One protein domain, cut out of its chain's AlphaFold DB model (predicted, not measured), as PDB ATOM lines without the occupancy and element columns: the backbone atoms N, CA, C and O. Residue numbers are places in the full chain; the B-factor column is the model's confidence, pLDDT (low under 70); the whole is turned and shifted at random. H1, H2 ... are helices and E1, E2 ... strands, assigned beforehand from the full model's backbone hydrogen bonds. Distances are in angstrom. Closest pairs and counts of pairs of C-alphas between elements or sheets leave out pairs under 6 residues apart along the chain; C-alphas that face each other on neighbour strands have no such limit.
ATOM      1  N   VAL A  17      -1.594  43.770 -58.392       48.62
ATOM      2  CA  VAL A  17      -0.537  43.463 -57.411       48.62
ATOM      3  C   VAL A  17      -0.353  41.948 -57.271       48.62
ATOM      4  O   VAL A  17       0.778  41.472 -57.322       48.62
ATOM      5  N   LEU A  18      -1.449  41.181 -57.238       49.47
ATOM      6  CA  LEU A  18      -1.415  39.712 -57.174       49.47
ATOM      7  C   LEU A  18      -0.777  39.070 -58.423       49.47
ATOM      8  O   LEU A  18      -0.025  38.103 -58.301       49.47
ATOM      9  N   ASP A  19      -1.001  39.634 -59.616       52.19
ATOM     10  CA  ASP A  19      -0.363  39.161 -60.856       52.19
ATOM     11  C   ASP A  19       1.141  39.496 -60.913       52.19
ATOM     12  O   ASP A  19       1.926  38.762 -61.522       52.19
ATOM     13  N   ALA A  20       1.578  40.593 -60.285       52.62
ATOM     14  CA  ALA A  20       2.990  40.968 -60.204       52.62
ATOM     15  C   ALA A  20       3.751  40.108 -59.179       52.62
ATOM     16  O   ALA A  20       4.853  39.641 -59.475       52.62
ATOM     17  N   GLU A  21       3.140  39.838 -58.021       52.22
ATOM     18  CA  GLU A  21       3.679  38.941 -56.995       52.22
ATOM     19  C   GLU A  21       3.749  37.496 -57.504       52.22
ATOM     20  O   GLU A  21       4.810  36.877 -57.420       52.22
ATOM     21  N   GLY A  22       2.691  36.988 -58.151       55.94
ATOM     22  CA  GLY A  22       2.686  35.653 -58.761       55.94
ATOM     23  C   GLY A  22       3.741  35.474 -59.863       55.94
ATOM     24  O   GLY A  22       4.376  34.422 -59.959       55.94
ATOM     25  N   ASN A  23       4.006  36.519 -60.655       60.25
ATOM     26  CA  ASN A  23       5.063  36.502 -61.672       60.25
ATOM     27  C   ASN A  23       6.480  36.608 -61.084       60.25
ATOM     28  O   ASN A  23       7.408  36.028 -61.649       60.25
ATOM     29  N   ALA A  24       6.678  37.332 -59.978       58.72
ATOM     30  CA  ALA A  24       7.961  37.366 -59.272       58.72
ATOM     31  C   ALA A  24       8.286  35.999 -58.641       58.72
ATOM     32  O   ALA A  24       9.405  35.507 -58.780       58.72
ATOM     33  N   HIS A  25       7.273  35.341 -58.071       60.25
ATOM     34  CA  HIS A  25       7.369  34.008 -57.474       60.25
ATOM     35  C   HIS A  25       7.729  32.922 -58.490       60.25
ATOM     36  O   HIS A  25       8.693  32.183 -58.294       60.25
ATOM     37  N   ALA A  26       7.017  32.861 -59.620       63.44
ATOM     38  CA  ALA A  26       7.314  31.892 -60.676       63.44
ATOM     39  C   ALA A  26       8.735  32.072 -61.253       63.44
ATOM     40  O   ALA A  26       9.381  31.103 -61.657       63.44
ATOM     41  N   ARG A  27       9.253  33.310 -61.267       67.00
ATOM     42  CA  ARG A  27      10.632  33.605 -61.685       67.00
ATOM     43  C   ARG A  27      11.667  33.157 -60.655       67.00
ATOM     44  O   ARG A  27      12.714  32.663 -61.064       67.00
ATOM     45  N   ALA A  28      11.398  33.317 -59.360       67.06
ATOM     46  CA  ALA A  28      12.287  32.846 -58.300       67.06
ATOM     47  C   ALA A  28      12.371  31.311 -58.260       67.06
ATOM     48  O   ALA A  28      13.472  30.766 -58.243       67.06
ATOM     49  N   GLU A  29      11.230  30.618 -58.365       69.75
ATOM     50  CA  GLU A  29      11.165  29.150 -58.440       69.75
ATOM     51  C   GLU A  29      11.920  28.633 -59.676       69.75
ATOM     52  O   GLU A  29      12.787  27.770 -59.564       69.75
ATOM     53  N   SER A  30      11.706  29.246 -60.847       77.56
ATOM     54  CA  SER A  30      12.454  28.896 -62.062       77.56
ATOM     55  C   SER A  30      13.960  29.177 -61.959       77.56
ATOM     56  O   SER A  30      14.742  28.456 -62.582       77.56
ATOM     57  N   ARG A  31      14.388  30.214 -61.220       80.69
ATOM     58  CA  ARG A  31      15.814  30.488 -60.972       80.69
ATOM     59  C   ARG A  31      16.423  29.428 -60.061       80.69
ATOM     60  O   ARG A  31      17.481  28.911 -60.401       80.69
ATOM     61  N   LEU A  32      15.748  29.069 -58.969       80.81
ATOM     62  CA  LEU A  32      16.223  28.046 -58.037       80.81
ATOM     63  C   LEU A  32      16.341  26.671 -58.720       80.81
ATOM     64  O   LEU A  32      17.352  25.989 -58.567       80.81
ATOM     65  N   GLU A  33      15.362  26.304 -59.549       83.69
ATOM     66  CA  GLU A  33      15.419  25.096 -60.382       83.69
ATOM     67  C   GLU A  33      16.612  25.118 -61.349       83.69
ATOM     68  O   GLU A  33      17.350  24.136 -61.453       83.69
ATOM     69  N   SER A  34      16.875  26.265 -61.985       85.69
ATOM     70  CA  SER A  34      18.054  26.436 -62.836       85.69
ATOM     71  C   SER A  34      19.370  26.333 -62.058       85.69
ATOM     72  O   SER A  34      20.353  25.866 -62.631       85.69
ATOM     73  N   CYS A  35      19.419  26.759 -60.790       87.19
ATOM     74  CA  CYS A  35      20.597  26.601 -59.933       87.19
ATOM     75  C   CYS A  35      20.864  25.120 -59.631       87.19
ATOM     76  O   CYS A  35      22.007  24.682 -59.751       87.19
ATOM     77  N   PHE A  36      19.829  24.334 -59.303       89.69
ATOM     78  CA  PHE A  36      19.978  22.888 -59.103       89.69
ATOM     79  C   PHE A  36      20.455  22.181 -60.372       89.69
ATOM     80  O   PHE A  36      21.409  21.409 -60.312       89.69
ATOM     81  N   ASP A  37      19.845  22.478 -61.521       88.75
ATOM     82  CA  ASP A  37      20.251  21.889 -62.801       88.75
ATOM     83  C   ASP A  37      21.690  22.270 -63.168       88.75
ATOM     84  O   ASP A  37      22.445  21.434 -63.664       88.75
ATOM     85  N   ALA A  38      22.094  23.516 -62.904       87.56
ATOM     86  CA  ALA A  38      23.455  23.982 -63.145       87.56
ATOM     87  C   ALA A  38      24.476  23.314 -62.214       87.56
ATOM     88  O   ALA A  38      25.563  22.972 -62.679       87.56
ATOM     89  N   LEU A  39      24.135  23.093 -60.938       90.38
ATOM     90  CA  LEU A  39      24.983  22.353 -60.004       90.38
ATOM     91  C   LEU A  39      25.108  20.890 -60.430       90.38
ATOM     92  O   LEU A  39      26.222  20.409 -60.584       90.38
ATOM     93  N   GLU A  40      23.995  20.190 -60.667       88.75
ATOM     94  CA  GLU A  40      24.012  18.772 -61.058       88.75
ATOM     95  C   GLU A  40      24.744  18.573 -62.396       88.75
ATOM     96  O   GLU A  40      25.586  17.681 -62.514       88.75
ATOM     97  N   ALA A  41      24.496  19.434 -63.389       86.62
ATOM     98  CA  ALA A  41      25.218  19.401 -64.658       86.62
ATOM     99  C   ALA A  41      26.695  19.776 -64.494       86.62
ATOM    100  O   ALA A  41      27.540  19.185 -65.161       86.62
ATOM    101  N   GLY A  42      27.008  20.743 -63.628       84.88
ATOM    102  CA  GLY A  42      28.368  21.179 -63.332       84.88
ATOM    103  C   GLY A  42      29.186  20.090 -62.646       84.88
ATOM    104  O   GLY A  42      30.289  19.800 -63.096       84.88
ATOM    105  N   LEU A  43      28.626  19.439 -61.624       84.06
ATOM    106  CA  LEU A  43      29.249  18.307 -60.937       84.06
ATOM    107  C   LEU A  43      29.433  17.115 -61.886       84.06
ATOM    108  O   LEU A  43      30.527  16.570 -61.957       84.06
ATOM    109  N   ALA A  44      28.429  16.776 -62.703       79.38
ATOM    110  CA  ALA A  44      28.541  15.694 -63.690       79.38
ATOM    111  C   ALA A  44      29.545  15.984 -64.827       79.38
ATOM    112  O   ALA A  44      30.016  15.062 -65.490       79.38
ATOM    113  N   ALA A  45      29.839  17.258 -65.089       75.12
ATOM    114  CA  ALA A  45      30.742  17.718 -66.142       75.12
ATOM    115  C   ALA A  45      32.204  17.876 -65.687       75.12
ATOM    116  O   ALA A  45      33.087  18.039 -66.533       75.12
ATOM    117  N   CYS A  46      32.466  17.883 -64.376       60.81
ATOM    118  CA  CYS A  46      33.774  18.188 -63.806       60.81
ATOM    119  C   CYS A  46      34.465  16.918 -63.296       60.81
ATOM    120  O   CYS A  46      34.182  16.462 -62.198       60.81
ATOM    121  N   GLU A  47      35.433  16.389 -64.051       56.06
ATOM    122  CA  GLU A  47      36.166  15.175 -63.645       56.06
ATOM    123  C   GLU A  47      37.144  15.404 -62.472       56.06
ATOM    124  O   GLU A  47      37.433  14.457 -61.757       56.06
ATOM    125  N   ASN A  48      37.645  16.636 -62.247       52.59
ATOM    126  CA  ASN A  48      38.663  16.929 -61.208       52.59
ATOM    127  C   ASN A  48      38.578  18.331 -60.547       52.59
ATOM    128  O   ASN A  48      39.462  18.693 -59.777       52.59
ATOM    129  N   SER A  49      37.575  19.164 -60.860       70.69
ATOM    130  CA  SER A  49      37.468  20.544 -60.334       70.69
ATOM    131  C   SER A  49      36.014  20.912 -60.029       70.69
ATOM    132  O   SER A  49      35.340  21.549 -60.835       70.69
ATOM    133  N   PHE A  50      35.531  20.511 -58.855       80.38
ATOM    134  CA  PHE A  50      34.154  20.742 -58.403       80.38
ATOM    135  C   PHE A  50      33.952  22.078 -57.664       80.38
ATOM    136  O   PHE A  50      32.812  22.493 -57.471       80.38
ATOM    137  N   SER A  51      35.020  22.797 -57.296       86.12
ATOM    138  CA  SER A  51      34.926  24.041 -56.514       86.12
ATOM    139  C   SER A  51      34.139  25.139 -57.235       86.12
ATOM    140  O   SER A  51      33.247  25.740 -56.650       86.12
ATOM    141  N   GLN A  52      34.381  25.345 -58.533       87.94
ATOM    142  CA  GLN A  52      33.709  26.391 -59.312       87.94
ATOM    143  C   GLN A  52      32.182  26.202 -59.446       87.94
ATOM    144  O   GLN A  52      31.456  27.167 -59.200       87.94
ATOM    145  N   PRO A  53      31.645  25.025 -59.846       88.62
ATOM    146  CA  PRO A  53      30.193  24.837 -59.900       88.62
ATOM    147  C   PRO A  53      29.539  24.922 -58.516       88.62
ATOM    148  O   PRO A  53      28.425  25.432 -58.418       88.62
ATOM    149  N   ILE A  54      30.230  24.495 -57.453       91.12
ATOM    150  CA  ILE A  54      29.739  24.611 -56.074       91.12
ATOM    151  C   ILE A  54      29.692  26.075 -55.627       91.12
ATOM    152  O   ILE A  54      28.647  26.535 -55.179       91.12
ATOM    153  N   GLU A  55      30.781  26.829 -55.783       90.62
ATOM    154  CA  GLU A  55      30.845  28.251 -55.416       90.62
ATOM    155  C   GLU A  55      29.814  29.073 -56.178       90.62
ATOM    156  O   GLU A  55      29.133  29.921 -55.603       90.62
ATOM    157  N   ARG A  56      29.653  28.785 -57.474       90.06
ATOM    158  CA  ARG A  56      28.623  29.417 -58.289       90.06
ATOM    159  C   ARG A  56      27.225  29.086 -57.780       90.06
ATOM    160  O   ARG A  56      26.423  29.996 -57.646       90.06
ATOM    161  N   PHE A  57      26.940  27.823 -57.465       92.69
ATOM    162  CA  PHE A  57      25.653  27.438 -56.887       92.69
ATOM    163  C   PHE A  57      25.383  28.156 -55.561       92.69
ATOM    164  O   PHE A  57      24.299  28.705 -55.386       92.69
ATOM    165  N   ILE A  58      26.364  28.194 -54.654       89.31
ATOM    166  CA  ILE A  58      26.241  28.879 -53.363       89.31
ATOM    167  C   ILE A  58      25.908  30.359 -53.588       89.31
ATOM    168  O   ILE A  58      24.916  30.845 -53.052       89.31
ATOM    169  N   ASN A  59      26.677  31.059 -54.425       87.50
ATOM    170  CA  ASN A  59      26.454  32.480 -54.702       87.50
ATOM    171  C   ASN A  59      25.106  32.729 -55.398       87.50
ATOM    172  O   ASN A  59      24.323  33.552 -54.930       87.50
ATOM    173  N   ASP A  60      24.801  31.974 -56.458       86.50
ATOM    174  CA  ASP A  60      23.583  32.148 -57.256       86.50
ATOM    175  C   ASP A  60      22.317  31.917 -56.410       86.50
ATOM    176  O   ASP A  60      21.314  32.597 -56.618       86.50
ATOM    177  N   VAL A  61      22.352  30.987 -55.446       84.00
ATOM    178  CA  VAL A  61      21.227  30.712 -54.535       84.00
ATOM    179  C   VAL A  61      21.098  31.770 -53.434       84.00
ATOM    180  O   VAL A  61      19.979  32.118 -53.045       84.00
ATOM    181  N   LEU A  62      22.217  32.302 -52.930       81.00
ATOM    182  CA  LEU A  62      22.212  33.361 -51.915       81.00
ATOM    183  C   LEU A  62      21.748  34.716 -52.471       81.00
ATOM    184  O   LEU A  62      21.203  35.515 -51.717       81.00
ATOM    185  N   GLU A  63      21.894  34.953 -53.777       82.44
ATOM    186  CA  GLU A  63      21.362  36.135 -54.478       82.44
ATOM    187  C   GLU A  63      19.841  36.079 -54.738       82.44
ATOM    188  O   GLU A  63      19.260  37.017 -55.295       82.44
ATOM    189  N   ILE A  64      19.166  34.979 -54.389       78.06
ATOM    190  CA  ILE A  64      17.708  34.868 -54.506       78.06
ATOM    191  C   ILE A  64      17.077  35.421 -53.218       78.06
ATOM    192  O   ILE A  64      16.968  34.718 -52.213       78.06
ATOM    193  N   ASP A  65      16.642  36.686 -53.263       62.81
ATOM    194  CA  ASP A  65      16.043  37.406 -52.123       62.81
ATOM    195  C   ASP A  65      14.807  36.683 -51.541       62.81
ATOM    196  O   ASP A  65      14.642  36.582 -50.317       62.81
ATOM    197  N   ASP A  66      13.984  36.098 -52.415       65.69
ATOM    198  CA  ASP A  66      12.762  35.361 -52.084       65.69
ATOM    199  C   ASP A  66      12.819  33.945 -52.680       65.69
ATOM    200  O   ASP A  66      12.717  33.774 -53.892       65.69
ATOM    201  N   TRP A  67      12.998  32.914 -51.843       61.84
ATOM    202  CA  TRP A  67      13.007  31.500 -52.267       61.84
ATOM    203  C   TRP A  67      11.611  30.979 -52.678       61.84
ATOM    204  O   TRP A  67      11.453  29.788 -52.953       61.84
ATOM    205  N   GLY A  68      10.621  31.873 -52.761       50.00
ATOM    206  CA  GLY A  68       9.254  31.606 -53.174       50.00
ATOM    207  C   GLY A  68       8.352  31.332 -51.974       50.00
ATOM    208  O   GLY A  68       8.618  30.423 -51.193       50.00
ATOM    209  N   ASP A  69       7.276  32.115 -51.885       45.22
ATOM    210  CA  ASP A  69       6.083  32.010 -51.038       45.22
ATOM    211  C   ASP A  69       6.340  31.508 -49.598       45.22
ATOM    212  O   ASP A  69       6.556  30.304 -49.375       45.22
ATOM    213  N   PRO A  70       6.189  32.375 -48.577       44.62
ATOM    214  CA  PRO A  70       6.117  31.959 -47.178       44.62
ATOM    215  C   PRO A  70       5.133  30.798 -46.951       44.62
ATOM    216  O   PRO A  70       5.332  29.999 -46.043       44.62
ATOM    217  N   ALA A  71       4.116  30.617 -47.801       42.44
ATOM    218  CA  ALA A  71       3.185  29.498 -47.718       42.44
ATOM    219  C   ALA A  71       3.709  28.159 -48.280       42.44
ATOM    220  O   ALA A  71       3.024  27.154 -48.102       42.44
ATOM    221  N   ARG A  72       4.872  28.077 -48.946       47.78
ATOM    222  CA  ARG A  72       5.541  26.811 -49.341       47.78
ATOM    223  C   ARG A  72       6.859  26.601 -48.594       47.78
ATOM    224  O   ARG A  72       7.061  25.507 -48.066       47.78
ATOM    225  N   ALA A  73       7.695  27.629 -48.449       45.84
ATOM    226  CA  ALA A  73       8.873  27.566 -47.577       45.84
ATOM    227  C   ALA A  73       8.474  27.435 -46.090       45.84
ATOM    228  O   ALA A  73       9.038  26.610 -45.370       45.84
ATOM    229  N   GLY A  74       7.406  28.117 -45.658       49.00
ATOM    230  CA  GLY A  74       6.785  27.947 -44.334       49.00
ATOM    231  C   GLY A  74       5.947  26.671 -44.172       49.00
ATOM    232  O   GLY A  74       5.453  26.393 -43.085       49.00
ATOM    233  N   ARG A  75       5.802  25.831 -45.214       58.34
ATOM    234  CA  ARG A  75       5.354  24.430 -45.032       58.34
ATOM    235  C   ARG A  75       6.508  23.511 -44.661       58.34
ATOM    236  O   ARG A  75       6.288  22.524 -43.952       58.34
ATOM    237  N   LEU A  76       7.716  23.797 -45.148       66.50
ATOM    238  CA  LEU A  76       8.908  23.020 -44.822       66.50
ATOM    239  C   LEU A  76       9.406  23.329 -43.417       66.50
ATOM    240  O   LEU A  76       9.722  22.380 -42.705       66.50
ATOM    241  N   PHE A  77       9.402  24.602 -43.012       73.56
ATOM    242  CA  PHE A  77       9.974  25.055 -41.745       73.56
ATOM    243  C   PHE A  77       8.967  25.779 -40.843       73.56
ATOM    244  O   PHE A  77       7.975  26.315 -41.325       73.56
ATOM    245  N   SER A  78       9.202  25.772 -39.529       69.00
ATOM    246  CA  SER A  78       8.412  26.534 -38.549       69.00
ATOM    247  C   SER A  78       8.602  28.051 -38.697       69.00
ATOM    248  O   SER A  78       9.694  28.493 -39.048       69.00
ATOM    249  N   GLU A  79       7.577  28.845 -38.358       63.16
ATOM    250  CA  GLU A  79       7.546  30.314 -38.529       63.16
ATOM    251  C   GLU A  79       8.644  31.082 -37.756       63.16
ATOM    252  O   GLU A  79       8.980  32.199 -38.137       63.16
ATOM    253  N   ASP A  80       9.254  30.476 -36.730       62.12
ATOM    254  CA  ASP A  80      10.254  31.112 -35.851       62.12
ATOM    255  C   ASP A  80      11.725  30.966 -36.317       62.12
ATOM    256  O   ASP A  80      12.648  31.288 -35.568       62.12
ATOM    257  N   ALA A  81      11.986  30.433 -37.516       61.56
ATOM    258  CA  ALA A  81      13.353  30.166 -37.977       61.56
ATOM    259  C   ALA A  81      14.090  31.435 -38.460       61.56
ATOM    260  O   ALA A  81      13.543  32.205 -39.252       61.56
ATOM    261  N   ASP A  82      15.361  31.612 -38.070       61.88
ATOM    262  CA  ASP A  82      16.236  32.622 -38.688       61.88
ATOM    263  C   ASP A  82      16.461  32.268 -40.164       61.88
ATOM    264  O   ASP A  82      17.144  31.298 -40.510       61.88
ATOM    265  N   VAL A  83      15.845  33.062 -41.036       71.94
ATOM    266  CA  VAL A  83      15.755  32.792 -42.467       71.94
ATOM    267  C   VAL A  83      17.132  32.823 -43.138       71.94
ATOM    268  O   VAL A  83      17.349  32.054 -44.068       71.94
ATOM    269  N   ALA A  84      18.080  33.653 -42.692       73.44
ATOM    270  CA  ALA A  84      19.376  33.780 -43.365       73.44
ATOM    271  C   ALA A  84      20.327  32.628 -43.005       73.44
ATOM    272  O   ALA A  84      20.908  31.996 -43.893       73.44
ATOM    273  N   GLU A  85      20.446  32.311 -41.714       78.12
ATOM    274  CA  GLU A  85      21.288  31.202 -41.249       78.12
ATOM    275  C   GLU A  85      20.749  29.847 -41.720       78.12
ATOM    276  O   GLU A  85      21.516  29.001 -42.187       78.12
ATOM    277  N   LEU A  86      19.425  29.651 -41.672       82.31
ATOM    278  CA  LEU A  86      18.799  28.419 -42.145       82.31
ATOM    279  C   LEU A  86      18.987  28.226 -43.657       82.31
ATOM    280  O   LEU A  86      19.249  27.105 -44.093       82.31
ATOM    281  N   ARG A  87      18.915  29.300 -44.459       80.62
ATOM    282  CA  ARG A  87      19.198  29.246 -45.906       80.62
ATOM    283  C   ARG A  87      20.627  28.777 -46.174       80.62
ATOM    284  O   ARG A  87      20.824  27.853 -46.961       80.62
ATOM    285  N   MET A  88      21.613  29.356 -45.489       84.69
ATOM    286  CA  MET A  88      23.011  28.936 -45.629       84.69
ATOM    287  C   MET A  88      23.205  27.471 -45.209       84.69
ATOM    288  O   MET A  88      23.844  26.700 -45.926       84.69
ATOM    289  N   ALA A  89      22.595  27.058 -44.092       89.25
ATOM    290  CA  ALA A  89      22.624  25.671 -43.637       89.25
ATOM    291  C   ALA A  89      22.024  24.717 -44.685       89.25
ATOM    292  O   ALA A  89      22.621  23.684 -44.981       89.25
ATOM    293  N   MET A  90      20.893  25.069 -45.307       88.69
ATOM    294  CA  MET A  90      20.280  24.270 -46.375       88.69
ATOM    295  C   MET A  90      21.172  24.142 -47.612       88.69
ATOM    296  O   MET A  90      21.321  23.035 -48.131       88.69
ATOM    297  N   VAL A  91      21.781  25.242 -48.067       90.50
ATOM    298  CA  VAL A  91      22.708  25.243 -49.211       90.50
ATOM    299  C   VAL A  91      23.889  24.315 -48.941       90.50
ATOM    300  O   VAL A  91      24.174  23.425 -49.741       90.50
ATOM    301  N   ASN A  92      24.530  24.457 -47.783       92.56
ATOM    302  CA  ASN A  92      25.676  23.635 -47.408       92.56
ATOM    303  C   ASN A  92      25.301  22.158 -47.222       92.56
ATOM    304  O   ASN A  92      26.039  21.282 -47.670       92.56
ATOM    305  N   CYS A  93      24.135  21.864 -46.633       93.69
ATOM    306  CA  CYS A  93      23.605  20.499 -46.555       93.69
ATOM    307  C   CYS A  93      23.392  19.906 -47.954       93.69
ATOM    308  O   CYS A  93      23.751  18.756 -48.212       93.69
ATOM    309  N   HIS A  94      22.846  20.693 -48.882       92.94
ATOM    310  CA  HIS A  94      22.644  20.256 -50.257       92.94
ATOM    311  C   HIS A  94      23.961  19.907 -50.939       92.94
ATOM    312  O   HIS A  94      24.095  18.813 -51.482       92.94
ATOM    313  N   VAL A  95      24.954  20.791 -50.839       93.25
ATOM    314  CA  VAL A  95      26.303  20.555 -51.362       93.25
ATOM    315  C   VAL A  95      26.910  19.299 -50.725       93.25
ATOM    316  O   VAL A  95      27.367  18.411 -51.441       93.25
ATOM    317  N   ALA A  96      26.819  19.140 -49.401       93.19
ATOM    318  CA  ALA A  96      27.319  17.969 -48.673       93.19
ATOM    319  C   ALA A  96      26.578  16.649 -48.983       93.19
ATOM    320  O   ALA A  96      26.997  15.570 -48.544       93.19
ATOM    321  N   SER A  97      25.474  16.703 -49.731       92.69
ATOM    322  CA  SER A  97      24.787  15.502 -50.212       92.69
ATOM    323  C   SER A  97      25.520  14.827 -51.376       92.69
ATOM    324  O   SER A  97      25.339  13.627 -51.594       92.69
ATOM    325  N   PHE A  98      26.371  15.571 -52.090       90.81
ATOM    326  CA  PHE A  98      27.216  15.077 -53.176       90.81
ATOM    327  C   PHE A  98      28.604  14.686 -52.650       90.81
ATOM    328  O   PHE A  98      29.098  15.271 -51.683       90.81
ATOM    329  N   ALA A  99      29.246  13.687 -53.265       87.31
ATOM    330  CA  ALA A  99      30.582  13.253 -52.844       87.31
ATOM    331  C   ALA A  99      31.610  14.381 -53.045       87.31
ATOM    332  O   ALA A  99      32.353  14.724 -52.126       87.31
ATOM    333  N   GLU A 100      31.559  15.024 -54.209       88.62
ATOM    334  CA  GLU A 100      32.366  16.172 -54.617       88.62
ATOM    335  C   GLU A 100      32.183  17.355 -53.660       88.62
ATOM    336  O   GLU A 100      33.150  17.976 -53.225       88.62
ATOM    337  N   GLY A 101      30.937  17.624 -53.260       89.88
ATOM    338  CA  GLY A 101      30.625  18.693 -52.317       89.88
ATOM    339  C   GLY A 101      31.219  18.473 -50.929       89.88
ATOM    340  O   GLY A 101      31.651  19.424 -50.286       89.88
ATOM    341  N   ARG A 102      31.331  17.223 -50.473       89.75
ATOM    342  CA  ARG A 102      32.009  16.918 -49.204       89.75
ATOM    343  C   ARG A 102      33.517  17.046 -49.294       89.75
ATOM    344  O   ARG A 102      34.117  17.507 -48.329       89.75
ATOM    345  N   HIS A 103      34.117  16.685 -50.425       88.94
ATOM    346  CA  HIS A 103      35.535  16.955 -50.658       88.94
ATOM    347  C   HIS A 103      35.814  18.465 -50.658       88.94
ATOM    348  O   HIS A 103      36.715  18.898 -49.945       88.94
ATOM    349  N   TYR A 104      34.977  19.270 -51.320       90.81
ATOM    350  CA  TYR A 104      35.055  20.736 -51.265       90.81
ATOM    351  C   TYR A 104      34.970  21.275 -49.829       90.81
ATOM    352  O   TYR A 104      35.831  22.024 -49.374       90.81
ATOM    353  N   LEU A 105      33.959  20.848 -49.070       90.25
ATOM    354  CA  LEU A 105      33.758  21.312 -47.694       90.25
ATOM    355  C   LEU A 105      34.825  20.779 -46.718       90.25
ATOM    356  O   LEU A 105      35.034  21.370 -45.663       90.25
ATOM    357  N   ALA A 106      35.510  19.682 -47.050       88.44
ATOM    358  CA  ALA A 106      36.621  19.140 -46.265       88.44
ATOM    359  C   ALA A 106      37.908  19.974 -46.388       88.44
ATOM    360  O   ALA A 106      38.715  19.984 -45.450       88.44
ATOM    361  N   GLU A 107      38.094  20.678 -47.510       86.56
ATOM    362  CA  GLU A 107      39.202  21.622 -47.719       86.56
ATOM    363  C   GLU A 107      39.010  22.914 -46.912       86.56
ATOM    364  O   GLU A 107      39.985  23.516 -46.454       86.56
ATOM    365  N   VAL A 108      37.758  23.308 -46.655       83.12
ATOM    366  CA  VAL A 108      37.431  24.443 -45.785       83.12
ATOM    367  C   VAL A 108      37.661  24.057 -44.321       83.12
ATOM    368  O   VAL A 108      37.002  23.178 -43.761       83.12
ATOM    369  N   GLN A 109      38.615  24.722 -43.668       73.44
ATOM    370  CA  GLN A 109      39.002  24.401 -42.296       73.44
ATOM    371  C   GLN A 109      37.811  24.505 -41.325       73.44
ATOM    372  O   GLN A 109      37.185  25.551 -41.214       73.44
ATOM    373  N   GLY A 110      37.537  23.420 -40.592       69.56
ATOM    374  CA  GLY A 110      36.474  23.351 -39.577       69.56
ATOM    375  C   GLY A 110      35.102  22.924 -40.110       69.56
ATOM    376  O   GLY A 110      34.326  22.356 -39.351       69.56
ATOM    377  N   SER A 111      34.865  23.065 -41.417       83.75
ATOM    378  CA  SER A 111      33.541  22.888 -42.017       83.75
ATOM    379  C   SER A 111      33.056  21.430 -42.000       83.75
ATOM    380  O   SER A 111      32.160  21.068 -41.233       83.75
ATOM    381  N   PHE A 112      33.653  20.544 -42.805       90.50
ATOM    382  CA  PHE A 112      33.249  19.136 -42.849       90.50
ATOM    383  C   PHE A 112      34.132  18.248 -41.946       90.50
ATOM    384  O   PHE A 112      35.362  18.376 -41.967       90.50
ATOM    385  N   PRO A 113      33.560  17.297 -41.180       92.62
ATOM    386  CA  PRO A 113      32.133  16.990 -41.037       92.62
ATOM    387  C   PRO A 113      31.408  17.775 -39.924       92.62
ATOM    388  O   PRO A 113      30.190  17.673 -39.833       92.62
ATOM    389  N   VAL A 114      32.121  18.527 -39.077       92.25
ATOM    390  CA  VAL A 114      31.601  19.042 -37.794       92.25
ATOM    391  C   VAL A 114      30.532  20.127 -37.970       92.25
ATOM    392  O   VAL A 114      29.404  19.946 -37.510       92.25
ATOM    393  N   ASP A 115      30.857  21.236 -38.641       92.31
ATOM    394  CA  ASP A 115      29.915  22.349 -38.825       92.31
ATOM    395  C   ASP A 115      28.752  21.932 -39.724       92.31
ATOM    396  O   ASP A 115      27.600  22.260 -39.446       92.31
ATOM    397  N   ILE A 116      29.034  21.137 -40.761       94.38
ATOM    398  CA  ILE A 116      27.998  20.564 -41.626       94.38
ATOM    399  C   ILE A 116      27.044  19.679 -40.824       94.38
ATOM    400  O   ILE A 116      25.836  19.807 -40.980       94.38
ATOM    401  N   GLY A 117      27.546  18.837 -39.918       92.75
ATOM    402  CA  GLY A 117      26.705  18.042 -39.028       92.75
ATOM    403  C   GLY A 117      25.778  18.901 -38.161       92.75
ATOM    404  O   GLY A 117      24.583  18.607 -38.046       92.75
ATOM    405  N   GLN A 118      26.288  20.008 -37.611       92.56
ATOM    406  CA  GLN A 118      25.471  20.968 -36.854       92.56
ATOM    407  C   GLN A 118      24.431  21.673 -37.730       92.56
ATOM    408  O   GLN A 118      23.281  21.806 -37.313       92.56
ATOM    409  N   GLN A 119      24.798  22.069 -38.949       93.25
ATOM    410  CA  GLN A 119      23.877  22.662 -39.921       93.25
ATOM    411  C   GLN A 119      22.787  21.666 -40.333       93.25
ATOM    412  O   GLN A 119      21.614  22.035 -40.409       93.25
ATOM    413  N   CYS A 120      23.122  20.384 -40.504       93.50
ATOM    414  CA  CYS A 120      22.132  19.345 -40.758       93.50
ATOM    415  C   CYS A 120      21.135  19.235 -39.593       93.50
ATOM    416  O   CYS A 120      19.917  19.270 -39.791       93.50
ATOM    417  N   LEU A 121      21.633  19.180 -38.356       92.31
ATOM    418  CA  LEU A 121      20.783  19.161 -37.168       92.31
ATOM    419  C   LEU A 121      19.922  20.433 -37.046       92.31
ATOM    420  O   LEU A 121      18.752  20.348 -36.672       92.31
ATOM    421  N   GLN A 122      20.462  21.603 -37.396       90.06
ATOM    422  CA  GLN A 122      19.723  22.867 -37.436       90.06
ATOM    423  C   GLN A 122      18.564  22.811 -38.436       90.06
ATOM    424  O   GLN A 122      17.449  23.186 -38.077       90.06
ATOM    425  N   VAL A 123      18.787  22.299 -39.647       89.56
ATOM    426  CA  VAL A 123      17.724  22.128 -40.651       89.56
ATOM    427  C   VAL A 123      16.641  21.176 -40.132       89.56
ATOM    428  O   VAL A 123      15.463  21.519 -40.189       89.56
ATOM    429  N   LEU A 124      17.010  20.026 -39.550       89.31
ATOM    430  CA  LEU A 124      16.042  19.070 -38.988       89.31
ATOM    431  C   LEU A 124      15.211  19.644 -37.837       89.31
ATOM    432  O   LEU A 124      14.020  19.345 -37.745       89.31
ATOM    433  N   ARG A 125      15.826  20.455 -36.968       88.19
ATOM    434  CA  ARG A 125      15.150  21.122 -35.841       88.19
ATOM    435  C   ARG A 125      14.041  22.056 -36.292       88.19
ATOM    436  O   ARG A 125      13.024  22.140 -35.615       88.19
ATOM    437  N   HIS A 126      14.253  22.742 -37.410       87.25
ATOM    438  CA  HIS A 126      13.312  23.731 -37.916       87.25
ATOM    439  C   HIS A 126      12.284  23.137 -38.874       87.25
ATOM    440  O   HIS A 126      11.368  23.857 -39.256       87.25
ATOM    441  N   LEU A 127      12.392  21.858 -39.267       85.06
ATOM    442  CA  LEU A 127      11.365  21.224 -40.094       85.06
ATOM    443  C   LEU A 127      10.007  21.258 -39.385       85.06
ATOM    444  O   LEU A 127       9.889  20.899 -38.211       85.06
ATOM    445  N   SER A 128       8.956  21.614 -40.120       83.94
ATOM    446  CA  SER A 128       7.593  21.547 -39.606       83.94
ATOM    447  C   SER A 128       7.247  20.099 -39.220       83.94
ATOM    448  O   SER A 128       7.719  19.156 -39.869       83.94
ATOM    449  N   PRO A 129       6.382  19.873 -38.214       82.31
ATOM    450  CA  PRO A 129       5.980  18.521 -37.825       82.31
ATOM    451  C   PRO A 129       5.440  17.688 -38.997       82.31
ATOM    452  O   PRO A 129       5.712  16.492 -39.087       82.31
ATOM    453  N   ALA A 130       4.724  18.326 -39.931       80.06
ATOM    454  CA  ALA A 130       4.205  17.681 -41.133       80.06
ATOM    455  C   ALA A 130       5.324  17.254 -42.097       80.06
ATOM    456  O   ALA A 130       5.298  16.133 -42.607       80.06
ATOM    457  N   SER A 131       6.326  18.108 -42.316       80.25
ATOM    458  CA  SER A 131       7.474  17.804 -43.179       80.25
ATOM    459  C   SER A 131       8.388  16.750 -42.560       80.25
ATOM    460  O   SER A 131       8.819  15.827 -43.251       80.25
ATOM    461  N   ARG A 132       8.617  16.808 -41.244       82.88
ATOM    462  CA  ARG A 132       9.351  15.766 -40.515       82.88
ATOM    463  C   ARG A 132       8.637  14.417 -40.600       82.88
ATOM    464  O   ARG A 132       9.266  13.408 -40.911       82.88
ATOM    465  N   LEU A 133       7.321  14.393 -40.386       80.56
ATOM    466  CA  LEU A 133       6.533  13.172 -40.529       80.56
ATOM    467  C   LEU A 133       6.599  12.643 -41.968       80.56
ATOM    468  O   LEU A 133       6.816  11.452 -42.165       80.56
ATOM    469  N   ALA A 134       6.480  13.508 -42.978       78.19
ATOM    470  CA  ALA A 134       6.583  13.114 -44.383       78.19
ATOM    471  C   ALA A 134       7.975  12.572 -44.761       78.19
ATOM    472  O   ALA A 134       8.070  11.676 -45.600       78.19
ATOM    473  N   LEU A 135       9.044  13.064 -44.124       78.31
ATOM    474  CA  LEU A 135      10.397  12.531 -44.287       78.31
ATOM    475  C   LEU A 135      10.483  11.069 -43.811       78.31
ATOM    476  O   LEU A 135      11.048  10.213 -44.495       78.31
ATOM    477  N   LEU A 136       9.873  10.790 -42.656       75.44
ATOM    478  CA  LEU A 136       9.940   9.501 -41.961       75.44
ATOM    479  C   LEU A 136       8.886   8.486 -42.433       75.44
ATOM    480  O   LEU A 136       9.087   7.281 -42.287       75.44
ATOM    481  N   THR A 137       7.783   8.942 -43.029       70.38
ATOM    482  CA  THR A 137       6.666   8.072 -43.428       70.38
ATOM    483  C   THR A 137       6.800   7.632 -44.896       70.38
ATOM    484  O   THR A 137       7.065   8.458 -45.775       70.38
ATOM    485  N   PRO A 138       6.606   6.341 -45.224       58.38
ATOM    486  CA  PRO A 138       6.575   5.881 -46.609       58.38
ATOM    487  C   PRO A 138       5.329   6.412 -47.345       58.38
ATOM    488  O   PRO A 138       4.199   6.123 -46.963       58.38
ATOM    489  N   SER A 139       5.531   7.186 -48.419       58.56
ATOM    490  CA  SER A 139       4.449   7.667 -49.294       58.56
ATOM    491  C   SER A 139       4.112   6.631 -50.372       58.56
ATOM    492  O   SER A 139       4.999   6.160 -51.089       58.56
ATOM    493  N   THR A 140       2.826   6.314 -50.536       53.53
ATOM    494  CA  THR A 140       2.317   5.475 -51.637       53.53
ATOM    495  C   THR A 140       2.296   6.209 -52.981       53.53
ATOM    496  O   THR A 140       2.317   5.563 -54.025       53.53
ATOM    497  N   ASP A 141       2.290   7.544 -52.966       54.06
ATOM    498  CA  ASP A 141       2.303   8.413 -54.146       54.06
ATOM    499  C   ASP A 141       3.737   8.560 -54.681       54.06
ATOM    500  O   ASP A 141       4.579   9.173 -54.016       54.06
ATOM    501  N   GLU A 142       4.014   7.988 -55.861       53.78
ATOM    502  CA  GLU A 142       5.332   7.987 -56.519       53.78
ATOM    503  C   GLU A 142       5.908   9.392 -56.713       53.78
ATOM    504  O   GLU A 142       7.117   9.579 -56.584       53.78
ATOM    505  N   THR A 143       5.053  10.394 -56.929       46.50
ATOM    506  CA  THR A 143       5.473  11.790 -57.143       46.50
ATOM    507  C   THR A 143       5.853  12.516 -55.849       46.50
ATOM    508  O   THR A 143       6.536  13.536 -55.887       46.50
ATOM    509  N   LYS A 144       5.458  11.969 -54.691       49.53
ATOM    510  CA  LYS A 144       5.760  12.497 -53.347       49.53
ATOM    511  C   LYS A 144       6.713  11.600 -52.557       49.53
ATOM    512  O   LYS A 144       6.924  11.826 -51.365       49.53
ATOM    513  N   ARG A 145       7.276  10.556 -53.176       54.97
ATOM    514  CA  ARG A 145       8.245   9.684 -52.506       54.97
ATOM    515  C   ARG A 145       9.525  10.465 -52.216       54.97
ATOM    516  O   ARG A 145      10.224  10.903 -53.128       54.97
ATOM    517  N   VAL A 146       9.854  10.576 -50.929       57.66
ATOM    518  CA  VAL A 146      11.199  10.932 -50.460       57.66
ATOM    519  C   VAL A 146      12.187  10.004 -51.156       57.66
ATOM    520  O   VAL A 146      12.164   8.791 -50.951       57.66
ATOM    521  N   THR A 147      13.008  10.577 -52.034       66.25
ATOM    522  CA  THR A 147      14.088   9.845 -52.689       66.25
ATOM    523  C   THR A 147      15.191   9.665 -51.661       66.25
ATOM    524  O   THR A 147      15.722  10.655 -51.158       66.25
ATOM    525  N   VAL A 148      15.501   8.414 -51.334       72.81
ATOM    526  CA  VAL A 148      16.663   8.072 -50.517       72.81
ATOM    527  C   VAL A 148      17.787   7.687 -51.471       72.81
ATOM    528  O   VAL A 148      17.606   6.814 -52.319       72.81
ATOM    529  N   ARG A 149      18.919   8.378 -51.369       79.69
ATOM    530  CA  ARG A 149      20.168   8.042 -52.055       79.69
ATOM    531  C   ARG A 149      21.195   7.630 -51.006       79.69
ATOM    532  O   ARG A 149      21.120   8.051 -49.854       79.69
ATOM    533  N   LEU A 150      22.153   6.818 -51.417       77.25
ATOM    534  CA  LEU A 150      23.297   6.451 -50.597       77.25
ATOM    535  C   LEU A 150      24.539   7.066 -51.209       77.25
ATOM    536  O   LEU A 150      24.652   7.169 -52.430       77.25
ATOM    537  N   ASN A 151      25.451   7.484 -50.348       81.31
ATOM    538  CA  ASN A 151      26.778   7.889 -50.767       81.31
ATOM    539  C   ASN A 151      27.791   6.784 -50.414       81.31
ATOM    540  O   ASN A 151      27.478   5.894 -49.621       81.31
ATOM    541  N   TYR A 152      28.991   6.831 -50.997       76.69
ATOM    542  CA  TYR A 152      29.975   5.742 -50.909       76.69
ATOM    543  C   TYR A 152      30.397   5.421 -49.464       76.69
ATOM    544  O   TYR A 152      30.726   4.284 -49.144       76.69
ATOM    545  N   ASP A 153      30.331   6.411 -48.568       77.56
ATOM    546  CA  ASP A 153      30.649   6.263 -47.147       77.56
ATOM    547  C   ASP A 153      29.487   5.749 -46.282       77.56
ATOM    548  O   ASP A 153      29.579   5.709 -45.053       77.56
ATOM    549  N   GLY A 154      28.384   5.350 -46.916       77.94
ATOM    550  CA  GLY A 154      27.169   4.887 -46.251       77.94
ATOM    551  C   GLY A 154      26.297   6.013 -45.693       77.94
ATOM    552  O   GLY A 154      25.300   5.724 -45.033       77.94
ATOM    553  N   THR A 155      26.627   7.286 -45.952       87.50
ATOM    554  CA  THR A 155      25.766   8.408 -45.556       87.50
ATOM    555  C   THR A 155      24.437   8.332 -46.305       87.50
ATOM    556  O   THR A 155      24.404   8.293 -47.539       87.50
ATOM    557  N   VAL A 156      23.336   8.354 -45.553       88.69
ATOM    558  CA  VAL A 156      21.980   8.357 -46.109       88.69
ATOM    559  C   VAL A 156      21.616   9.778 -46.523       88.69
ATOM    560  O   VAL A 156      21.612  10.693 -45.702       88.69
ATOM    561  N   ILE A 157      21.293   9.961 -47.799       89.69
ATOM    562  CA  ILE A 157      20.835  11.228 -48.362       89.69
ATOM    563  C   ILE A 157      19.331  11.138 -48.576       89.69
ATOM    564  O   ILE A 157      18.846  10.252 -49.277       89.69
ATOM    565  N   VAL A 158      18.583  12.077 -48.014       88.06
ATOM    566  CA  VAL A 158      17.131  12.152 -48.160       88.06
ATOM    567  C   VAL A 158      16.747  13.423 -48.903       88.06
ATOM    568  O   VAL A 158      17.315  14.487 -48.683       88.06
ATOM    569  N   ARG A 159      15.774  13.332 -49.808       86.12
ATOM    570  CA  ARG A 159      15.158  14.518 -50.413       86.12
ATOM    571  C   ARG A 159      14.105  15.096 -49.466       86.12
ATOM    572  O   ARG A 159      13.185  14.376 -49.076       86.12
ATOM    573  N   LEU A 160      14.202  16.383 -49.135       83.62
ATOM    574  CA  LEU A 160      13.194  17.058 -48.320       83.62
ATOM    575  C   LEU A 160      11.831  17.068 -49.047       83.62
ATOM    576  O   LEU A 160      11.793  17.284 -50.265       83.62
ATOM    577  N   PRO A 161      10.708  16.835 -48.339       75.06
ATOM    578  CA  PRO A 161       9.392  16.693 -48.962       75.06
ATOM    579  C   PRO A 161       9.012  17.879 -49.855       75.06
ATOM    580  O   PRO A 161       9.227  19.026 -49.490       75.06
ATOM    581  N   ALA A 162       8.411  17.607 -51.018       72.31
ATOM    582  CA  ALA A 162       7.956  18.636 -51.964       72.31
ATOM    583  C   ALA A 162       9.044  19.642 -52.416       72.31
ATOM    584  O   ALA A 162       8.720  20.763 -52.795       72.31
ATOM    585  N   SER A 163      10.322  19.242 -52.400       77.12
ATOM    586  CA  SER A 163      11.440  20.066 -52.872       77.12
ATOM    587  C   SER A 163      12.527  19.228 -53.555       77.12
ATOM    588  O   SER A 163      12.554  18.002 -53.420       77.12
ATOM    589  N   ARG A 164      13.451  19.881 -54.270       81.88
ATOM    590  CA  ARG A 164      14.671  19.242 -54.799       81.88
ATOM    591  C   ARG A 164      15.833  19.214 -53.808       81.88
ATOM    592  O   ARG A 164      16.836  18.558 -54.089       81.88
ATOM    593  N   TRP A 165      15.684  19.846 -52.644       86.38
ATOM    594  CA  TRP A 165      16.711  19.880 -51.612       86.38
ATOM    595  C   TRP A 165      17.058  18.468 -51.139       86.38
ATOM    596  O   TRP A 165      16.256  17.769 -50.519       86.38
ATOM    597  N   LEU A 166      18.271  18.044 -51.466       89.75
ATOM    598  CA  LEU A 166      18.936  16.894 -50.868       89.75
ATOM    599  C   LEU A 166      19.510  17.258 -49.499       89.75
ATOM    600  O   LEU A 166      19.982  18.376 -49.296       89.75
ATOM    601  N   PHE A 167      19.442  16.305 -48.579       90.25
ATOM    602  CA  PHE A 167      19.808  16.483 -47.188       90.25
ATOM    603  C   PHE A 167      20.572  15.247 -46.673       90.25
ATOM    604  O   PHE A 167      20.013  14.146 -46.694       90.25
ATOM    605  N   PRO A 168      21.830  15.384 -46.216       93.44
ATOM    606  CA  PRO A 168      22.618  14.279 -45.696       93.44
ATOM    607  C   PRO A 168      22.312  14.062 -44.212       93.44
ATOM    608  O   PRO A 168      22.390  14.982 -43.401       93.44
ATOM    609  N   LEU A 169      22.008  12.822 -43.833       91.44
ATOM    610  CA  LEU A 169      21.836  12.438 -42.434       91.44
ATOM    611  C   LEU A 169      23.201  12.174 -41.793       91.44
ATOM    612  O   LEU A 169      23.679  11.041 -41.749       91.44
ATOM    613  N   MET A 170      23.823  13.251 -41.314       91.81
ATOM    614  CA  MET A 170      25.082  13.223 -40.559       91.81
ATOM    615  C   MET A 170      24.872  12.669 -39.134       91.81
ATOM    616  O   MET A 170      23.742  12.699 -38.641       91.81
ATOM    617  N   PRO A 171      25.917  12.192 -38.430       88.50
ATOM    618  CA  PRO A 171      25.776  11.614 -37.088       88.50
ATOM    619  C   PRO A 171      25.052  12.515 -36.070       88.50
ATOM    620  O   PRO A 171      24.259  12.027 -35.272       88.50
ATOM    621  N   GLU A 172      25.241  13.834 -36.137       90.50
ATOM    622  CA  GLU A 172      24.536  14.829 -35.316       90.50
ATOM    623  C   GLU A 172      23.010  14.763 -35.457       90.50
ATOM    624  O   GLU A 172      22.281  15.083 -34.515       90.50
ATOM    625  N   CYS A 173      22.524  14.332 -36.622       89.88
ATOM    626  CA  CYS A 173      21.104  14.179 -36.911       89.88
ATOM    627  C   CYS A 173      20.474  13.003 -36.172       89.88
ATOM    628  O   CYS A 173      19.252  12.918 -36.174       89.88
ATOM    629  N   VAL A 174      21.258  12.100 -35.573       88.19
ATOM    630  CA  VAL A 174      20.763  10.928 -34.841       88.19
ATOM    631  C   VAL A 174      21.325  10.955 -33.426       88.19
ATOM    632  O   VAL A 174      22.409  10.449 -33.150       88.19
ATOM    633  N   SER A 175      20.598  11.590 -32.513       83.56
ATOM    634  CA  SER A 175      21.024  11.766 -31.125       83.56
ATOM    635  C   SER A 175      19.832  12.082 -30.221       83.56
ATOM    636  O   SER A 175      18.707  12.241 -30.690       83.56
ATOM    637  N   ASP A 176      20.086  12.220 -28.922       82.31
ATOM    638  CA  ASP A 176      19.089  12.705 -27.959       82.31
ATOM    639  C   ASP A 176      18.948  14.244 -27.982       82.31
ATOM    640  O   ASP A 176      18.219  14.826 -27.176       82.31
ATOM    641  N   ALA A 177      19.651  14.938 -28.888       85.06
ATOM    642  CA  ALA A 177      19.542  16.382 -29.023       85.06
ATOM    643  C   ALA A 177      18.151  16.785 -29.535       85.06
ATOM    644  O   ALA A 177      17.559  16.118 -30.384       85.06
ATOM    645  N   ALA A 178      17.642  17.929 -29.068       84.31
ATOM    646  CA  ALA A 178      16.351  18.448 -29.514       84.31
ATOM    647  C   ALA A 178      16.289  18.523 -31.051       84.31
ATOM    648  O   ALA A 178      17.223  19.020 -31.681       84.31
ATOM    649  N   GLY A 179      15.211  18.008 -31.647       83.50
ATOM    650  CA  GLY A 179      14.994  17.978 -33.098       83.50
ATOM    651  C   GLY A 179      15.853  16.985 -33.894       83.50
ATOM    652  O   GLY A 179      15.621  16.841 -35.094       83.50
ATOM    653  N   ALA A 180      16.782  16.250 -33.273       89.06
ATOM    654  CA  ALA A 180      17.447  15.117 -33.917       89.06
ATOM    655  C   ALA A 180      16.465  13.948 -34.117       89.06
ATOM    656  O   ALA A 180      15.413  13.882 -33.479       89.06
ATOM    657  N   LEU A 181      16.775  13.039 -35.036       89.12
ATOM    658  CA  LEU A 181      16.098  11.755 -35.170       89.12
ATOM    659  C   LEU A 181      16.456  10.859 -33.985       89.12
ATOM    660  O   LEU A 181      17.624  10.682 -33.638       89.12
ATOM    661  N   THR A 182      15.445  10.234 -33.405       87.50
ATOM    662  CA  THR A 182      15.641   9.154 -32.443       87.50
ATOM    663  C   THR A 182      16.232   7.927 -33.140       87.50
ATOM    664  O   THR A 182      16.058   7.715 -34.344       87.50
ATOM    665  N   LEU A 183      16.873   7.048 -32.366       81.12
ATOM    666  CA  LEU A 183      17.377   5.774 -32.886       81.12
ATOM    667  C   LEU A 183      16.269   4.948 -33.565       81.12
ATOM    668  O   LEU A 183      16.522   4.296 -34.575       81.12
ATOM    669  N   HIS A 184      15.043   4.996 -33.034       83.12
ATOM    670  CA  HIS A 184      13.899   4.293 -33.610       83.12
ATOM    671  C   HIS A 184      13.492   4.871 -34.971       83.12
ATOM    672  O   HIS A 184      13.319   4.111 -35.918       83.12
ATOM    673  N   GLU A 185      13.414   6.201 -35.097       87.56
ATOM    674  CA  GLU A 185      13.124   6.871 -36.376       87.56
ATOM    675  C   GLU A 185      14.184   6.534 -37.436       87.56
ATOM    676  O   GLU A 185      13.843   6.218 -38.577       87.56
ATOM    677  N   MET A 186      15.465   6.523 -37.053       87.00
ATOM    678  CA  MET A 186      16.555   6.134 -37.952       87.00
ATOM    679  C   MET A 186      16.457   4.659 -38.366       87.00
ATOM    680  O   MET A 186      16.619   4.332 -39.539       87.00
ATOM    681  N   GLN A 187      16.138   3.754 -37.435       85.12
ATOM    682  CA  GLN A 187      15.906   2.342 -37.756       85.12
ATOM    683  C   GLN A 187      14.729   2.162 -38.719       85.12
ATOM    684  O   GLN A 187      14.847   1.407 -39.681       85.12
ATOM    685  N   SER A 188      13.618   2.871 -38.510       84.31
ATOM    686  CA  SER A 188      12.482   2.848 -39.437       84.31
ATOM    687  C   SER A 188      12.869   3.336 -40.834       84.31
ATOM    688  O   SER A 188      12.433   2.747 -41.822       84.31
ATOM    689  N   LEU A 189      13.722   4.361 -40.930       84.75
ATOM    690  CA  LEU A 189      14.242   4.838 -42.210       84.75
ATOM    691  C   LEU A 189      15.137   3.793 -42.892       84.75
ATOM    692  O   LEU A 189      14.998   3.565 -44.091       84.75
ATOM    693  N   LEU A 190      16.015   3.125 -42.141       84.88
ATOM    694  CA  LEU A 190      16.893   2.077 -42.669       84.88
ATOM    695  C   LEU A 190      16.119   0.840 -43.157       84.88
ATOM    696  O   LEU A 190      16.516   0.208 -44.132       84.88
ATOM    697  N   GLN A 191      14.994   0.515 -42.520       85.56
ATOM    698  CA  GLN A 191      14.117  -0.596 -42.913       85.56
ATOM    699  C   GLN A 191      13.142  -0.239 -44.046       85.56
ATOM    700  O   GLN A 191      12.334  -1.068 -44.468       85.56
ATOM    701  N   ARG A 192      13.187   0.995 -44.553       80.50
ATOM    702  CA  ARG A 192      12.287   1.450 -45.611       80.50
ATOM    703  C   ARG A 192      12.656   0.799 -46.951       80.50
ATOM    704  O   ARG A 192      13.819   0.893 -47.343       80.50
ATOM    705  N   PRO A 193      11.696   0.211 -47.687       78.38
ATOM    706  CA  PRO A 193      11.948  -0.310 -49.024       78.38
ATOM    707  C   PRO A 193      12.142   0.829 -50.034       78.38
ATOM    708  O   PRO A 193      11.412   1.827 -50.029       78.38
ATOM    709  N   LEU A 194      13.128   0.663 -50.909       76.06
ATOM    710  CA  LEU A 194      13.395   1.495 -52.076       76.06
ATOM    711  C   LEU A 194      12.569   1.017 -53.282       76.06
ATOM    712  O   LEU A 194      11.846   0.023 -53.221       76.06
ATOM    713  N   ASN A 195      12.681   1.722 -54.412       72.44
ATOM    714  CA  ASN A 195      11.923   1.410 -55.632       72.44
ATOM    715  C   ASN A 195      12.224   0.010 -56.207       72.44
ATOM    716  O   ASN A 195      11.399  -0.532 -56.936       72.44
ATOM    717  N   ASN A 196      13.381  -0.570 -55.886       72.25
ATOM    718  CA  ASN A 196      13.778  -1.926 -56.277       72.25
ATOM    719  C   ASN A 196      13.304  -3.014 -55.289       72.25
ATOM    720  O   ASN A 196      13.567  -4.189 -55.521       72.25
ATOM    721  N   GLY A 197      12.612  -2.647 -54.204       79.38
ATOM    722  CA  GLY A 197      12.131  -3.567 -53.170       79.38
ATOM    723  C   GLY A 197      13.124  -3.848 -52.037       79.38
ATOM    724  O   GLY A 197      12.683  -4.255 -50.962       79.38
ATOM    725  N   SER A 198      14.420  -3.578 -52.225       82.56
ATOM    726  CA  SER A 198      15.434  -3.683 -51.165       82.56
ATOM    727  C   SER A 198      15.248  -2.573 -50.130       82.56
ATOM    728  O   SER A 198      14.873  -1.449 -50.463       82.56
ATOM    729  N   THR A 199      15.506  -2.869 -48.858       86.31
ATOM    730  CA  THR A 199      15.546  -1.837 -47.808       86.31
ATOM    731  C   THR A 199      16.789  -0.957 -47.942       86.31
ATOM    732  O   THR A 199      17.795  -1.395 -48.493       86.31
ATOM    733  N   VAL A 200      16.764   0.264 -47.397       82.56
ATOM    734  CA  VAL A 200      17.957   1.138 -47.354       82.56
ATOM    735  C   VAL A 200      19.148   0.413 -46.715       82.56
ATOM    736  O   VAL A 200      20.256   0.489 -47.237       82.56
ATOM    737  N   ALA A 201      18.921  -0.334 -45.628       82.62
ATOM    738  CA  ALA A 201      19.943  -1.156 -44.982       82.62
ATOM    739  C   ALA A 201      20.509  -2.234 -45.921       82.62
ATOM    740  O   ALA A 201      21.725  -2.344 -46.045       82.62
ATOM    741  N   GLN A 202      19.643  -2.972 -46.623       84.25
ATOM    742  CA  GLN A 202      20.074  -3.974 -47.604       84.25
ATOM    743  C   GLN A 202      20.876  -3.344 -48.738       84.25
ATOM    744  O   GLN A 202      21.910  -3.877 -49.106       84.25
ATOM    745  N   THR A 203      20.472  -2.181 -49.248       81.56
ATOM    746  CA  THR A 203      21.228  -1.502 -50.307       81.56
ATOM    747  C   THR A 203      22.592  -1.014 -49.816       81.56
ATOM    748  O   THR A 203      23.549  -1.055 -50.586       81.56
ATOM    749  N   ILE A 204      22.730  -0.604 -48.547       80.19
ATOM    750  CA  ILE A 204      24.044  -0.313 -47.943       80.19
ATOM    751  C   ILE A 204      24.902  -1.582 -47.892       80.19
ATOM    752  O   ILE A 204      26.081  -1.529 -48.237       80.19
ATOM    753  N   GLU A 205      24.335  -2.710 -47.464       81.19
ATOM    754  CA  GLU A 205      25.042  -3.995 -47.394       81.19
ATOM    755  C   GLU A 205      25.453  -4.507 -48.783       81.19
ATOM    756  O   GLU A 205      26.609  -4.876 -48.965       81.19
ATOM    757  N   GLU A 206      24.552  -4.459 -49.767       80.94
ATOM    758  CA  GLU A 206      24.804  -4.806 -51.173       80.94
ATOM    759  C   GLU A 206      25.901  -3.911 -51.765       80.94
ATOM    760  O   GLU A 206      26.894  -4.416 -52.281       80.94
ATOM    761  N   SER A 207      25.791  -2.589 -51.586       79.50
ATOM    762  CA  SER A 207      26.794  -1.633 -52.078       79.50
ATOM    763  C   SER A 207      28.165  -1.881 -51.450       79.50
ATOM    764  O   SER A 207      29.182  -1.769 -52.124       79.50
ATOM    765  N   ARG A 208      28.208  -2.244 -50.160       80.19
ATOM    766  CA  ARG A 208      29.446  -2.615 -49.458       80.19
ATOM    767  C   ARG A 208      30.017  -3.943 -49.949       80.19
ATOM    768  O   ARG A 208      31.234  -4.073 -50.034       80.19
ATOM    769  N   ALA A 209      29.172  -4.919 -50.268       77.88
ATOM    770  CA  ALA A 209      29.608  -6.208 -50.802       77.88
ATOM    771  C   ALA A 209      30.233  -6.088 -52.204       77.88
ATOM    772  O   ALA A 209      31.070  -6.910 -52.566       77.88
ATOM    773  N   GLU A 210      29.852  -5.060 -52.964       81.06
ATOM    774  CA  GLU A 210      30.389  -4.761 -54.296       81.06
ATOM    775  C   GLU A 210      31.702  -3.958 -54.272       81.06
ATOM    776  O   GLU A 210      32.362  -3.842 -55.307       81.06
TER     777      GLU A 210
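Overview. This is residues 17 to 210 of the 962 residues of an uncharacterized protein of Pandoraea oxalativorans (UniProt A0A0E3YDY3). A small three-stranded sheet, E1 E2 E3, lies near the middle, with H4 and H6 crossing beside its E3 edge and H9 beside its E1 edge. Beyond H4 comes H2, and beyond H2 the long H1, folded with H2 into a helical hairpin; H8 only grazes the sheet with its residues 189 to 190, and H7 is not on it. The printed part has 194 residues with nine named helices and three named strands, in the order H1 to H7, E1 to E3, H8, H9; the class is mostly helix. The sheet, order E1 E2 E3, is antiparallel, a meander, each strand the antiparallel neighbour of the one before. The whole is compact, with a radius of gyration of the C-alphas of 16.9 A, and spans 55 by 39 by 32 A.

Along the chain. Find E1 at residues 148 to 150, E2 at 156 to 159 and E3 at 166 to 168; C-alpha 166 is at (18.936, 16.894, -50.868). H4, residues 83 to 96, is 19.8 A long and H6, residues 111 to 126, 20.7 A. H1 runs from C-alpha 17 at (-0.537, 43.463, -57.411) to C-alpha 45, 41.4 A; H2, residues 51 to 62, measures 16.4 A. Look for H3 at 70 to 76, H5 at 99 to 107, H7 at 129 to 136 and H8 at 183 to 190. H9, residues 200 to 209, ends at (29.608, -6.208, -50.802).

Arrangement. Begin at the hairpin E1 and E2, where N 149 and O 157 are 2.8 A apart, within hydrogen-bond range. In the hairpin E2 and E3, N 158 and O 167 are also 2.8 A apart. H4, the hub, only grazes the sheet; the closest C-alphas of H4 and E3, His 94 and Leu 166, are 5.0 A apart. H4 touches H6 at a steep tilt of 54 degrees, closest C-alphas Ala 89 and Gln 119, 4.9 A. H4 touches H2 at a shallow tilt of 25 degrees, opposite ways, closest C-alphas Ile 58 and Val 91, 6.6 A. H1 touches H2 with residues 32 to 43 alone, closest C-alphas Gly 42 and Pro 53, 5.3 A. H5 touches H4 and H6 only at the corner. H7 only just touches H3 and H8, with 3 pairs of C-alphas within 8 A each. H9 only grazes the sheet with residues 200 to 207. Every O i to N i+4 pair is within range except in H3, 2 of 3, and H6, 11 of 12.

Size, cuts and confidence. The C-alphas of Val 17 and Ala 209, the two farthest apart, are 58.5 A apart. The printed part has no cut. The links H7 to E1 and E3 to H8 are long. The mean pLDDT of the printed part is 78.4; look for values under 70 at, among them, residues 17 to 29, 65 to 76 and 138 to 147.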